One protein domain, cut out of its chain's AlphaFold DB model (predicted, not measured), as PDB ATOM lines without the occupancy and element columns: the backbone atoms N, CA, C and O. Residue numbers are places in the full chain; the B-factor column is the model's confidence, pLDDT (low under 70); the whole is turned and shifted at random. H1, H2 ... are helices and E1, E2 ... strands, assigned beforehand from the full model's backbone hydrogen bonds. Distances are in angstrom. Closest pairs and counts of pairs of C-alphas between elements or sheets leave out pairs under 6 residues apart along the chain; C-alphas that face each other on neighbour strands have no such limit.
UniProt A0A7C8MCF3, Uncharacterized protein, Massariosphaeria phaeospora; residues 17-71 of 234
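AT A GLANCE: This is residues 17 to 71 of the 234 residues of an uncharacterized protein of Massariosphaeria phaeospora (UniProt A0A7C8MCF3). This flat, loose model has little regular structure: two wide loops, residues 22 to 41 and 45 to 59, spread out from a tiny two-strand sheet, with a one-turn helix, H1, at one end of the long axis. The tail after E2 heads back towards the H1 end. The printed part has 55 residues, with H1, E1 and E2 in that order, 10 residues in a mixed class; the sheet, E1 beside E2, is parallel. The radius of gyration of the C-alphas is 12.6 A, and the spans are 37 by 30 by 11 A.

HOW THE PARTS SIT: Start at H1, residues 18 to 21, too short for any O i to N i+4 pair; its one O i to N i+3 pair is out of range. Go on to E1, residues 42 to 44, and E2, residues 60 to 62, parallel neighbours at 48 degrees: C-alphas 43 and 61 face each other at 4.9 A, and N 44 and O 61 are 2.8 A apart, within hydrogen-bond range. H1 and E2 are apart.

IN THESE COORDINATES: Find C-alpha 18 at (156.791, 195.475, 163.718); H1 runs 5.0 A. E1 runs 7.0 A; E2 runs 6.9 A to C-alpha 62 at (173.185, 186.212, 142.620).

THE WHOLE: The C-alphas of Ser 17 and Gly 40, the two farthest apart, are 37.4 A apart. Both links are long, and the printed part has no cut. Look for pLDDT under 70 at residues 66 to 71.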
ATOM      1  N   SER A  17     156.559 194.576 167.858       87.56
ATOM      2  CA  SER A  17     157.165 193.534 167.028       87.56
ATOM      3  C   SER A  17     157.334 193.944 165.566       87.56
ATOM      4  O   SER A  17     157.957 193.204 164.813       87.56
ATOM      5  N   ALA A  18     156.867 195.121 165.137       89.19
ATOM      6  CA  ALA A  18     156.791 195.475 163.718       89.19
ATOM      7  C   ALA A  18     158.171 195.490 163.042       89.19
ATOM      8  O   ALA A  18     158.313 195.131 161.872       89.19
ATOM      9  N   ALA A  19     159.212 195.875 163.784       85.50
ATOM     10  CA  ALA A  19     160.587 195.824 163.296       85.50
ATOM     11  C   ALA A  19     161.116 194.389 163.129       85.50
ATOM     12  O   ALA A  19     161.927 194.155 162.235       85.50
ATOM     13  N   PHE A  20     160.680 193.460 163.983       85.88
ATOM     14  CA  PHE A  20     161.030 192.041 163.910       85.88
ATOM     15  C   PHE A  20     160.232 191.335 162.806       85.88
ATOM     16  O   PHE A  20     160.820 190.656 161.972       85.88
ATOM     17  N   ASP A  21     158.925 191.583 162.740       87.12
ATOM     18  CA  ASP A  21     158.016 191.022 161.732       87.12
ATOM     19  C   ASP A  21     158.324 191.549 160.320       87.12
ATOM     20  O   ASP A  21     158.049 190.895 159.317       87.12
ATOM     21  N   GLY A  22     158.930 192.735 160.229       86.94
ATOM     22  CA  GLY A  22     159.421 193.312 158.980       86.94
ATOM     23  C   GLY A  22     160.756 192.739 158.490       86.94
ATOM     24  O   GLY A  22     161.231 193.156 157.428       86.94
ATOM     25  N   LEU A  23     161.400 191.834 159.238       87.19
ATOM     26  CA  LEU A  23     162.618 191.169 158.779       87.19
ATOM     27  C   LEU A  23     162.269 190.145 157.691       87.19
ATOM     28  O   LEU A  23     161.303 189.398 157.826       87.19
ATOM     29  N   PRO A  24     163.038 190.095 156.594       85.88
ATOM     30  CA  PRO A  24     162.779 189.121 155.548       85.88
ATOM     31  C   PRO A  24     163.126 187.706 156.008       85.88
ATOM     32  O   PRO A  24     164.053 187.518 156.801       85.88
ATOM     33  N   ASP A  25     162.433 186.708 155.451       85.06
ATOM     34  CA  ASP A  25     162.827 185.315 155.660       85.06
ATOM     35  C   ASP A  25     164.220 185.053 155.057       85.06
ATOM     36  O   ASP A  25     164.729 185.805 154.220       85.06
ATOM     37  N   MET A  26     164.868 183.967 155.478       82.25
ATOM     38  CA  MET A  26     166.149 183.565 154.896       82.25
ATOM     39  C   MET A  26     165.951 182.930 153.516       82.25
ATOM     40  O   MET A  26     165.137 182.023 153.346       82.25
ATOM     41  N   GLU A  27     166.747 183.359 152.532       86.00
ATOM     42  CA  GLU A  27     166.789 182.718 151.215       86.00
ATOM     43  C   GLU A  27     167.383 181.306 151.351       86.00
ATOM     44  O   GLU A  27     168.414 181.099 152.004       86.00
ATOM     45  N   THR A  28     166.712 180.316 150.762       85.94
ATOM     46  CA  THR A  28     167.091 178.905 150.878       85.94
ATOM     47  C   THR A  28     167.728 178.414 149.584       85.94
ATOM     48  O   THR A  28     167.226 178.637 148.486       85.94
ATOM     49  N   ALA A  29     168.857 177.723 149.720       87.62
ATOM     50  CA  ALA A  29     169.583 177.101 148.623       87.62
ATOM     51  C   ALA A  29     170.157 175.768 149.103       87.62
ATOM     52  O   ALA A  29     170.480 175.623 150.283       87.62
ATOM     53  N   ASN A  30     170.309 174.802 148.195       87.88
ATOM     54  CA  ASN A  30     170.805 173.449 148.486       87.88
ATOM     55  C   ASN A  30     169.880 172.569 149.348       87.88
ATOM     56  O   ASN A  30     170.314 171.511 149.797       87.88
ATOM     57  N   ILE A  31     168.612 172.941 149.545       84.19
ATOM     58  CA  ILE A  31     167.651 172.179 150.359       84.19
ATOM     59  C   ILE A  31     166.418 171.861 149.507       84.19
ATOM     60  O   ILE A  31     165.524 172.689 149.377       84.19
ATOM     61  N   GLY A  32     166.379 170.676 148.886       76.38
ATOM     62  CA  GLY A  32     165.338 170.347 147.899       76.38
ATOM     63  C   GLY A  32     165.352 171.284 146.673       76.38
ATOM     64  O   GLY A  32     166.153 172.215 146.603       76.38
ATOM     65  N   GLY A  33     164.528 170.997 145.662       79.94
ATOM     66  CA  GLY A  33     164.350 171.850 144.473       79.94
ATOM     67  C   GLY A  33     165.603 172.116 143.616       79.94
ATOM     68  O   GLY A  33     166.648 171.472 143.773       79.94
ATOM     69  N   ASP A  34     165.474 173.096 142.715       85.56
ATOM     70  CA  ASP A  34     166.433 173.385 141.635       85.56
ATOM     71  C   ASP A  34     167.528 174.395 142.008       85.56
ATOM     72  O   ASP A  34     168.536 174.509 141.312       85.56
ATOM     73  N   CYS A  35     167.376 175.126 143.115       89.44
ATOM     74  CA  CYS A  35     168.399 176.076 143.533       89.44
ATOM     75  C   CYS A  35     169.593 175.365 144.186       89.44
ATOM     76  O   CYS A  35     169.494 174.825 145.297       89.44
ATOM     77  N   LYS A  36     170.738 175.410 143.498       89.56
ATOM     78  CA  LYS A  36     172.034 174.937 143.985       89.56
ATOM     79  C   LYS A  36     173.073 176.049 143.920       89.56
ATOM     80  O   LYS A  36     173.200 176.733 142.907       89.56
ATOM     81  N   THR A  37     173.846 176.201 144.988       90.81
ATOM     82  CA  THR A  37     175.037 177.048 144.983       90.81
ATOM     83  C   THR A  37     176.198 176.297 144.350       90.81
ATOM     84  O   THR A  37     176.457 175.147 144.691       90.81
ATOM     85  N   SER A  38     176.944 176.978 143.494       89.75
ATOM     86  CA  SER A  38     178.305 176.604 143.109       89.75
ATOM     87  C   SER A  38     179.308 176.920 144.226       89.75
ATOM     88  O   SER A  38     179.233 177.976 144.866       89.75
ATOM     89  N   GLU A  39     180.249 176.010 144.459       89.69
ATOM     90  CA  GLU A  39     181.345 176.211 145.411       89.69
ATOM     91  C   GLU A  39     182.315 177.310 144.937       89.69
ATOM     92  O   GLU A  39     182.376 177.643 143.752       89.69
ATOM     93  N   GLY A  40     183.067 177.903 145.870       88.62
ATOM     94  CA  GLY A  40     184.088 178.916 145.561       88.62
ATOM     95  C   GLY A  40     183.550 180.278 145.104       88.62
ATOM     96  O   GLY A  40     184.314 181.075 144.566       88.62
ATOM     97  N   SER A  41     182.257 180.545 145.294       89.00
ATOM     98  CA  SER A  41     181.613 181.803 144.907       89.00
ATOM     99  C   SER A  41     181.025 182.535 146.109       89.00
ATOM    100  O   SER A  41     180.432 181.908 146.989       89.00
ATOM    101  N   ASP A  42     181.115 183.864 146.094       89.88
ATOM    102  CA  ASP A  42     180.424 184.727 147.048       89.88
ATOM    103  C   ASP A  42     179.059 185.140 146.492       89.88
ATOM    104  O   ASP A  42     178.949 185.592 145.350       89.88
ATOM    105  N   TYR A  43     178.008 185.010 147.301       90.12
ATOM    106  CA  TYR A  43     176.635 185.226 146.847       90.12
ATOM    107  C   TYR A  43     176.046 186.552 147.323       90.12
ATOM    108  O   TYR A  43     176.243 186.967 148.464       90.12
ATOM    109  N   THR A  44     175.261 187.200 146.462       89.88
ATOM    110  CA  THR A  44     174.345 188.273 146.857       89.88
ATOM    111  C   THR A  44     172.949 187.718 147.081       89.88
ATOM    112  O   THR A  44     172.402 187.047 146.205       89.88
ATOM    113  N   PHE A  45     172.359 188.070 148.216       88.75
ATOM    114  CA  PHE A  45     170.988 187.724 148.578       88.75
ATOM    115  C   PHE A  45     170.036 188.762 148.014       88.75
ATOM    116  O   PHE A  45     170.317 189.962 148.087       88.75
ATOM    117  N   LYS A  46     168.899 188.316 147.477       86.81
ATOM    118  CA  LYS A  46     167.926 189.249 146.901       86.81
ATOM    119  C   LYS A  46     167.256 190.107 147.977       86.81
ATOM    120  O   LYS A  46     166.901 191.252 147.705       86.81
ATOM    121  N   ASN A  47     167.110 189.571 149.187       86.19
ATOM    122  CA  ASN A  47     166.532 190.281 150.322       86.19
ATOM    123  C   ASN A  47     167.423 190.151 151.575       86.19
ATOM    124  O   ASN A  47     167.123 189.363 152.465       86.19
ATOM    125  N   PRO A  48     168.544 190.896 151.656       85.56
ATOM    126  CA  PRO A  48     169.507 190.779 152.756       85.56
ATOM    127  C   PRO A  48     169.042 191.480 154.048       85.56
ATOM    128  O   PRO A  48     169.787 191.533 155.027       85.56
ATOM    129  N   GLY A  49     167.841 192.064 154.046       87.12
ATOM    130  CA  GLY A  49     167.317 192.873 155.138       87.12
ATOM    131  C   GLY A  49     167.887 194.293 155.187       87.12
ATOM    132  O   GLY A  49     168.817 194.668 154.469       87.12
ATOM    133  N   LYS A  50     167.288 195.107 156.064       85.94
ATOM    134  CA  LYS A  50     167.583 196.541 156.206       85.94
ATOM    135  C   LYS A  50     169.017 196.829 156.670       85.94
ATOM    136  O   LYS A  50     169.580 197.852 156.298       85.94
ATOM    137  N   TYR A  51     169.597 195.952 157.485       87.25
ATOM    138  CA  TYR A  51     170.885 196.177 158.154       87.25
ATOM    139  C   TYR A  51     172.008 195.323 157.553       87.25
ATOM    140  O   TYR A  51     172.756 194.663 158.269       87.25
ATOM    141  N   SER A  52     172.117 195.316 156.224       87.00
ATOM    142  CA  SER A  52     173.126 194.528 155.517       87.00
ATOM    143  C   SER A  52     174.439 195.295 155.341       87.00
ATOM    144  O   SER A  52     174.462 196.476 155.003       87.00
ATOM    145  N   THR A  53     175.557 194.604 155.572       88.31
ATOM    146  CA  THR A  53     176.904 195.104 155.274       88.31
ATOM    147  C   THR A  53     177.562 194.147 154.296       88.31
ATOM    148  O   THR A  53     177.627 192.945 154.547       88.31
ATOM    149  N   ARG A  54     178.063 194.679 153.183       86.38
ATOM    150  CA  ARG A  54     178.832 193.914 152.201       86.38
ATOM    151  C   ARG A  54     180.299 194.275 152.337       86.38
ATOM    152  O   ARG A  54     180.653 195.450 152.291       86.38
ATOM    153  N   ILE A  55     181.136 193.259 152.490       86.06
ATOM    154  CA  ILE A  55     182.584 193.404 152.610       86.06
ATOM    155  C   ILE A  55     183.217 192.703 151.406       86.06
ATOM    156  O   ILE A  55     182.808 191.599 151.059       86.06
ATOM    157  N   GLY A  56     184.198 193.350 150.774       86.50
ATOM    158  CA  GLY A  56     184.880 192.848 149.577       86.50
ATOM    159  C   GLY A  56     184.384 193.482 148.274       86.50
ATOM    160  O   GLY A  56     183.252 193.954 148.173       86.50
ATOM    161  N   SER A  57     185.259 193.507 147.267       84.12
ATOM    162  CA  SER A  57     184.989 194.087 145.942       84.12
ATOM    163  C   SER A  57     184.347 193.105 144.954       84.12
ATOM    164  O   SER A  57     183.848 193.534 143.916       84.12
ATOM    165  N   GLY A  58     184.321 191.808 145.275       84.62
ATOM    166  CA  GLY A  58     183.768 190.752 144.424       84.62
ATOM    167  C   GLY A  58     184.813 190.041 143.557       84.62
ATOM    168  O   GLY A  58     186.012 190.249 143.759       84.62
ATOM    169  N   PRO A  59     184.368 189.210 142.596       87.06
ATOM    170  CA  PRO A  59     183.003 189.146 142.066       87.06
ATOM    171  C   PRO A  59     182.023 188.434 143.002       87.06
ATOM    172  O   PRO A  59     182.361 187.442 143.633       87.06
ATOM    173  N   PHE A  60     180.788 188.931 143.049       90.75
ATOM    174  CA  PHE A  60     179.695 188.245 143.731       90.75
ATOM    175  C   PHE A  60     178.628 187.863 142.712       90.75
ATOM    176  O   PHE A  60     178.340 188.648 141.806       90.75
ATOM    177  N   ILE A  61     178.021 186.698 142.890       90.88
ATOM    178  CA  ILE A  61     176.983 186.174 142.004       90.88
ATOM    179  C   ILE A  61     175.624 186.143 142.712       90.88
ATOM    180  O   ILE A  61     175.571 185.996 143.932       90.88
ATOM    181  N   PRO A  62     174.500 186.305 141.998       89.75
ATOM    182  CA  PRO A  62     173.185 186.212 142.620       89.75
ATOM    183  C   PRO A  62     172.941 184.808 143.170       89.75
ATOM    184  O   PRO A  62     173.230 183.811 142.503       89.75
ATOM    185  N   LEU A  63     172.394 184.728 144.383       89.31
ATOM    186  CA  LEU A  63     171.868 183.473 144.898       89.31
ATOM    187  C   LEU A  63     170.614 183.086 144.101       89.31
ATOM    188  O   LEU A  63     169.807 183.937 143.721       89.31
ATOM    189  N   CYS A  64     170.481 181.798 143.801       82.19
ATOM    190  CA  CYS A  64     169.232 181.246 143.293       82.19
ATOM    191  C   CYS A  64     168.210 181.108 144.438       82.19
ATOM    192  O   CYS A  64     168.576 181.135 145.605       82.19
ATOM    193  N   GLY A  65     166.934 180.889 144.125       74.81
ATOM    194  CA  GLY A  65     165.886 180.708 145.145       74.81
ATOM    195  C   GLY A  65     164.949 181.908 145.270       74.81
ATOM    196  O   GLY A  65     163.784 181.733 145.611       74.81
ATOM    197  N   GLY A  66     165.389 183.089 144.834       68.69
ATOM    198  CA  GLY A  66     164.517 184.249 144.706       68.69
ATOM    199  C   GLY A  66     164.245 184.920 146.049       68.69
ATOM    200  O   GLY A  66     164.742 184.518 147.093       68.69
ATOM    201  N   ALA A  67     163.462 186.002 146.024       65.25
ATOM    202  CA  ALA A  67     163.209 186.747 147.250       65.25
ATOM    203  C   ALA A  67     162.328 185.880 148.159       65.25
ATOM    204  O   ALA A  67     161.258 185.472 147.700       65.25
ATOM    205  N   PRO A  68     162.739 185.625 149.409       63.94
ATOM    206  CA  PRO A  68     161.842 185.049 150.393       63.94
ATOM    207  C   PRO A  68     160.575 185.906 150.499       63.94
ATOM    208  O   PRO A  68     160.653 187.140 150.452       63.94
ATOM    209  N   SER A  69     159.416 185.254 150.621       59.62
ATOM    210  CA  SER A  69     158.156 185.927 150.939       59.62
ATOM    211  C   SER A  69     158.315 186.733 152.231       59.62
ATOM    212  O   SER A  69     159.115 186.392 153.096       59.62
ATOM    213  N   SER A  70     157.581 187.833 152.370       57.34
ATOM    214  CA  SER A  70     157.553 188.587 153.621       57.34
ATOM    215  C   SER A  70     156.873 187.753 154.715       57.34
ATOM    216  O   SER A  70     155.644 187.698 154.763       57.34
ATOM    217  N   GLY A  71     157.672 187.084 155.547       55.50
ATOM    218  CA  GLY A  71     157.403 186.818 156.961       55.50
ATOM    219  C   GLY A  71     156.048 186.201 157.291       55.50
ATOM    220  O   GLY A  71     155.328 186.722 158.137       55.50
TER     221      GLY A  71